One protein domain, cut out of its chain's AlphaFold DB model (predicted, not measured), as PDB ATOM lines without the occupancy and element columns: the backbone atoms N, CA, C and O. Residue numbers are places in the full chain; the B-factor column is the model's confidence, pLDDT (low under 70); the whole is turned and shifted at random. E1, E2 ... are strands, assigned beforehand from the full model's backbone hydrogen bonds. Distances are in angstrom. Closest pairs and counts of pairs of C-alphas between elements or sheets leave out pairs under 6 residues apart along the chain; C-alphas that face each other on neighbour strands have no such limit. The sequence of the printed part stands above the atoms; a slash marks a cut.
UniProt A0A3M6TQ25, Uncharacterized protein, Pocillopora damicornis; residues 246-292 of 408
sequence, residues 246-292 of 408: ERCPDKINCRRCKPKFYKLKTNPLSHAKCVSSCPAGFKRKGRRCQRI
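AT A GLANCE: This is residues 246 to 292 of the 408 residues of an uncharacterized protein of Pocillopora damicornis (UniProt A0A3M6TQ25). This is a small domain with little regular structure: after a long loop, residues 246 to 261, two short hairpins, E1 with E2 and E3 with E4, join through E1 and E4 into one twisted sheet. The 47 printed residues hold four named strands, E1 to E4, and no named helix; the order is E2 E1 E4 E3, mixed. The class is all strand, with only 14 residues in named elements. It is compact, radius of gyration of the C-alphas 10.0 A, and flat, 27 by 25 by 13 A.

IN THESE COORDINATES: Find C-alpha 262 at (154.347, 199.277, 132.951), where E1, residues 262 to 264, begins. E2 is residues 273 to 275. E3, residues 282 to 285, spans 9.3 A; E4, residues 288 to 291, spans 9.5 A and ends at (151.739, 193.300, 122.415).

HOW THE PARTS SIT: Look at N 262 and O 275, 2.8 A, in antiparallel E1 and E2. E1 and E4 are parallel, 40 degrees, with N 289 and O 263 at 2.8 A. E4 and E3 are antiparallel; N 283 and O 290 are 2.8 A apart.

THE WHOLE: C-alphas 251 and 292 are farthest apart, 27.8 A. The printed part has no cut, no link between strands is long, and no printed residue is under 70 in pLDDT.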
ATOM      1  N   GLU A 246     149.441 201.126 141.671       93.75
ATOM      2  CA  GLU A 246     149.058 202.385 142.327       93.75
ATOM      3  C   GLU A 246     147.542 202.447 142.568       93.75
ATOM      4  O   GLU A 246     147.093 202.936 143.598       93.75
ATOM      5  N   ARG A 247     146.732 201.974 141.607       90.31
ATOM      6  CA  ARG A 247     145.261 201.990 141.706       90.31
ATOM      7  C   ARG A 247     144.639 200.732 141.127       90.31
ATOM      8  O   ARG A 247     144.860 200.425 139.949       90.31
ATOM      9  N   CYS A 248     143.770 200.098 141.908       90.56
ATOM     10  CA  CYS A 248     143.097 198.860 141.551       90.56
ATOM     11  C   CYS A 248     141.576 199.046 141.550       90.56
ATOM     12  O   CYS A 248     141.024 199.552 142.524       90.56
ATOM     13  N   PRO A 249     140.872 198.681 140.468       85.25
ATOM     14  CA  PRO A 249     139.417 198.570 140.471       85.25
ATOM     15  C   PRO A 249     138.923 197.429 141.363       85.25
ATOM     16  O   PRO A 249     137.823 197.519 141.897       85.25
ATOM     17  N   ASP A 250     139.722 196.372 141.507       85.25
ATOM     18  CA  ASP A 250     139.415 195.173 142.281       85.25
ATOM     19  C   ASP A 250     140.714 194.534 142.808       85.25
ATOM     20  O   ASP A 250     141.810 194.991 142.495       85.25
ATOM     21  N   LYS A 251     140.612 193.471 143.613       85.62
ATOM     22  CA  LYS A 251     141.779 192.829 144.243       85.62
ATOM     23  C   LYS A 251     142.756 192.181 143.249       85.62
ATOM     24  O   LYS A 251     143.852 191.809 143.649       85.62
ATOM     25  N   ILE A 252     142.398 191.996 141.981       88.62
ATOM     26  CA  ILE A 252     143.179 191.181 141.035       88.62
ATOM     27  C   ILE A 252     143.618 191.958 139.790       88.62
ATOM     28  O   ILE A 252     144.577 191.569 139.138       88.62
ATOM     29  N   ASN A 253     143.010 193.102 139.482       90.75
ATOM     30  CA  ASN A 253     143.324 193.920 138.320       90.75
ATOM     31  C   ASN A 253     143.960 195.253 138.697       90.75
ATOM     32  O   ASN A 253     143.364 196.077 139.386       90.75
ATOM     33  N   CYS A 254     145.118 195.549 138.104       93.88
ATOM     34  CA  CYS A 254     145.699 196.878 138.199       93.88
ATOM     35  C   CYS A 254     145.156 197.836 137.124       93.88
ATOM     36  O   CYS A 254     145.260 197.597 135.911       93.88
ATOM     37  N   ARG A 255     144.615 198.989 137.535       93.00
ATOM     38  CA  ARG A 255     144.236 200.068 136.606       93.00
ATOM     39  C   ARG A 255     145.415 200.967 136.274       93.00
ATOM     40  O   ARG A 255     145.571 201.284 135.094       93.00
ATOM     41  N   ARG A 256     146.240 201.324 137.262       94.31
ATOM     42  CA  ARG A 256     147.413 202.199 137.102       94.31
ATOM     43  C   ARG A 256     148.592 201.661 137.910       94.31
ATOM     44  O   ARG A 256     148.435 201.434 139.102       94.31
ATOM     45  N   CYS A 257     149.740 201.471 137.265       96.94
ATOM     46  CA  CYS A 257     150.978 201.043 137.921       96.94
ATOM     47  C   CYS A 257     151.715 202.223 138.563       96.94
ATOM     48  O   CYS A 257     151.584 203.356 138.086       96.94
ATOM     49  N   LYS A 258     152.515 201.935 139.599       96.62
ATOM     50  CA  LYS A 258     153.438 202.890 140.228       96.62
ATOM     51  C   LYS A 258     154.417 203.472 139.187       96.62
ATOM     52  O   LYS A 258     154.640 202.853 138.140       96.62
ATOM     53  N   PRO A 259     155.011 204.656 139.435       96.81
ATOM     54  CA  PRO A 259     156.078 205.189 138.586       96.81
ATOM     55  C   PRO A 259     157.185 204.148 138.343       96.81
ATOM     56  O   PRO A 259     157.476 203.361 139.235       96.81
ATOM     57  N   LYS A 260     157.785 204.146 137.143       96.44
ATOM     58  CA  LYS A 260     158.775 203.157 136.647       96.44
ATOM     59  C   LYS A 260     158.234 201.762 136.283       96.44
ATOM     60  O   LYS A 260     158.983 200.965 135.734       96.44
ATOM     61  N   PHE A 261     156.945 201.484 136.493       98.12
ATOM     62  CA  PHE A 261     156.321 200.219 136.086       98.12
ATOM     63  C   PHE A 261     155.330 200.395 134.932       98.12
ATOM     64  O   PHE A 261     154.663 201.425 134.782       98.12
ATOM     65  N   TYR A 262     155.195 199.344 134.131       97.88
ATOM     66  CA  TYR A 262     154.347 199.277 132.951       97.88
ATOM     67  C   TYR A 262     153.220 198.273 133.158       97.88
ATOM     68  O   TYR A 262     153.432 197.152 133.617       97.88
ATOM     69  N   LYS A 263     152.001 198.662 132.783       97.06
ATOM     70  CA  LYS A 263     150.848 197.762 132.838       97.06
ATOM     71  C   LYS A 263     150.937 196.728 131.717       97.06
ATOM     72  O   LYS A 263     150.923 197.099 130.544       97.06
ATOM     73  N   LEU A 264     150.957 195.454 132.083       95.81
ATOM     74  CA  LEU A 264     150.954 194.303 131.190       95.81
ATOM     75  C   LEU A 264     149.609 193.580 131.280       95.81
ATOM     76  O   LEU A 264     149.111 193.293 132.369       95.81
ATOM     77  N   LYS A 265     149.033 193.269 130.120       93.88
ATOM     78  CA  LYS A 265     147.849 192.418 129.988       93.88
ATOM     79  C   LYS A 265     148.109 191.430 128.856       93.88
ATOM     80  O   LYS A 265     148.277 191.844 127.713       93.88
ATOM     81  N   THR A 266     148.205 190.143 129.176       87.62
ATOM     82  CA  THR A 266     148.619 189.103 128.215       87.62
ATOM     83  C   THR A 266     147.478 188.669 127.304       87.62
ATOM     84  O   THR A 266     147.696 188.366 126.135       87.62
ATOM     85  N   ASN A 267     146.250 188.668 127.820       84.81
ATOM     86  CA  ASN A 267     145.034 188.390 127.062       84.81
ATOM     87  C   ASN A 267     143.837 189.212 127.606       84.81
ATOM     88  O   ASN A 267     143.919 189.763 128.709       84.81
ATOM     89  N   PRO A 268     142.714 189.320 126.875       82.62
ATOM     90  CA  PRO A 268     141.561 190.134 127.280       82.62
ATOM     91  C   PRO A 268     140.941 189.750 128.630       82.62
ATOM     92  O   PRO A 268     140.408 190.627 129.312       82.62
ATOM     93  N   LEU A 269     141.048 188.479 129.021       83.31
ATOM     94  CA  LEU A 269     140.498 187.923 130.261       83.31
ATOM     95  C   LEU A 269     141.503 187.968 131.424       83.31
ATOM     96  O   LEU A 269     141.117 187.880 132.581       83.31
ATOM     97  N   SER A 270     142.790 188.132 131.120       88.12
ATOM     98  CA  SER A 270     143.863 188.094 132.104       88.12
ATOM     99  C   SER A 270     143.871 189.334 132.978       88.12
ATOM    100  O   SER A 270     143.602 190.459 132.535       88.12
ATOM    101  N   HIS A 271     144.268 189.104 134.221       92.38
ATOM    102  CA  HIS A 271     144.498 190.145 135.193       92.38
ATOM    103  C   HIS A 271     145.657 191.050 134.791       92.38
ATOM    104  O   HIS A 271     146.728 190.589 134.390       92.38
ATOM    105  N   ALA A 272     145.442 192.360 134.893       94.12
ATOM    106  CA  ALA A 272     146.481 193.332 134.589       94.12
ATOM    107  C   ALA A 272     147.547 193.352 135.693       94.12
ATOM    108  O   ALA A 272     147.237 193.679 136.839       94.12
ATOM    109  N   LYS A 273     148.799 193.075 135.316       95.62
ATOM    110  CA  LYS A 273     149.977 193.109 136.195       95.62
ATOM    111  C   LYS A 273     150.853 194.324 135.887       95.62
ATOM    112  O   LYS A 273     150.710 194.944 134.832       95.62
ATOM    113  N   CYS A 274     151.761 194.661 136.796       97.50
ATOM    114  CA  CYS A 274     152.742 195.731 136.621       97.50
ATOM    115  C   CYS A 274     154.148 195.138 136.553       97.50
ATOM    116  O   CYS A 274     154.549 194.417 137.458       97.50
ATOM    117  N   VAL A 275     154.878 195.443 135.483       97.62
ATOM    118  CA  VAL A 275     156.230 194.927 135.214       97.62
ATOM    119  C   VAL A 275     157.217 196.082 135.051       97.62
ATOM    120  O   VAL A 275     156.829 197.153 134.587       97.62
ATOM    121  N   SER A 276     158.473 195.903 135.458       97.50
ATOM    122  CA  SER A 276     159.528 196.926 135.327       97.50
ATOM    123  C   SER A 276     159.992 197.104 133.878       97.50
ATOM    124  O   SER A 276     160.346 198.206 133.473       97.50
ATOM    125  N   SER A 277     159.915 196.049 133.067       97.81
ATOM    126  CA  SER A 277     160.198 196.055 131.630       97.81
ATOM    127  C   SER A 277     159.171 195.205 130.877       97.81
ATOM    128  O   SER A 277     158.527 194.322 131.448       97.81
ATOM    129  N   CYS A 278     158.954 195.500 129.593       96.75
ATOM    130  CA  CYS A 278     158.026 194.714 128.783       96.75
ATOM    131  C   CYS A 278     158.684 193.395 128.351       96.75
ATOM    132  O   CYS A 278     159.787 193.439 127.811       96.75
ATOM    133  N   PRO A 279     158.027 192.240 128.566       95.44
ATOM    134  CA  PRO A 279     158.588 190.944 128.198       95.44
ATOM    135  C   PRO A 279     158.647 190.765 126.674       95.44
ATOM    136  O   PRO A 279     157.998 191.499 125.923       95.44
ATOM    137  N   ALA A 280     159.380 189.744 126.220       88.62
ATOM    138  CA  ALA A 280     159.458 189.378 124.807       88.62
ATOM    139  C   ALA A 280     158.059 189.236 124.174       88.62
ATOM    140  O   ALA A 280     157.128 188.697 124.778       88.62
ATOM    141  N   GLY A 281     157.902 189.760 122.955       84.19
ATOM    142  CA  GLY A 281     156.606 189.853 122.270       84.19
ATOM    143  C   GLY A 281     155.766 191.082 122.647       84.19
ATOM    144  O   GLY A 281     154.672 191.258 122.109       84.19
ATOM    145  N   PHE A 282     156.253 191.963 123.527       92.12
ATOM    146  CA  PHE A 282     155.601 193.225 123.886       92.12
ATOM    147  C   PHE A 282     156.545 194.413 123.676       92.12
ATOM    148  O   PHE A 282     157.738 194.338 123.937       92.12
ATOM    149  N   LYS A 283     155.987 195.545 123.240       94.00
ATOM    150  CA  LYS A 283     156.677 196.831 123.121       94.00
ATOM    151  C   LYS A 283     156.092 197.859 124.081       94.00
ATOM    152  O   LYS A 283     154.896 197.857 124.387       94.00
ATOM    153  N   ARG A 284     156.933 198.781 124.542       95.50
ATOM    154  CA  ARG A 284     156.508 199.883 125.409       95.50
ATOM    155  C   ARG A 284     155.671 200.889 124.613       95.50
ATOM    156  O   ARG A 284     156.129 201.420 123.608       95.50
ATOM    157  N   LYS A 285     154.462 201.198 125.092       94.31
ATOM    158  CA  LYS A 285     153.611 202.283 124.573       94.31
ATOM    159  C   LYS A 285     153.069 203.115 125.734       94.31
ATOM    160  O   LYS A 285     152.081 202.756 126.382       94.31
ATOM    161  N   GLY A 286     153.744 204.226 126.025       95.06
ATOM    162  CA  GLY A 286     153.487 205.025 127.226       95.06
ATOM    163  C   GLY A 286     153.730 204.206 128.500       95.06
ATOM    164  O   GLY A 286     154.768 203.568 128.640       95.06
ATOM    165  N   ARG A 287     152.753 204.176 129.419       95.75
ATOM    166  CA  ARG A 287     152.803 203.388 130.674       95.75
ATOM    167  C   ARG A 287     152.249 201.958 130.550       95.75
ATOM    168  O   ARG A 287     151.794 201.373 131.533       95.75
ATOM    169  N   ARG A 288     152.208 201.402 129.339       96.25
ATOM    170  CA  ARG A 288     151.656 200.067 129.068       96.25
ATOM    171  C   ARG A 288     152.606 199.253 128.198       96.25
ATOM    172  O   ARG A 288     153.247 199.801 127.304       96.25
ATOM    173  N   CYS A 289     152.636 197.948 128.437       95.56
ATOM    174  CA  CYS A 289     153.220 196.977 127.527       95.56
ATOM    175  C   CYS A 289     152.151 196.566 126.523       95.56
ATOM    176  O   CYS A 289     151.183 195.890 126.869       95.56
ATOM    177  N   GLN A 290     152.304 197.034 125.289       90.75
ATOM    178  CA  GLN A 290     151.431 196.678 124.181       90.75
ATOM    179  C   GLN A 290     152.038 195.469 123.480       90.75
ATOM    180  O   GLN A 290     153.230 195.475 123.185       90.75
ATOM    181  N   ARG A 291     151.244 194.435 123.198       86.19
ATOM    182  CA  ARG A 291     151.739 193.300 122.415       86.19
ATOM    183  C   ARG A 291     152.243 193.812 121.062       86.19
ATOM    184  O   ARG A 291     151.604 194.670 120.444       86.19
ATOM    185  N   ILE A 292     153.415 193.347 120.639       84.62
ATOM    186  CA  ILE A 292     153.925 193.628 119.298       84.62
ATOM    187  C   ILE A 292     152.901 193.027 118.340       84.62
ATOM    188  O   ILE A 292     152.511 191.871 118.495       84.62
TER     189      ILE A 292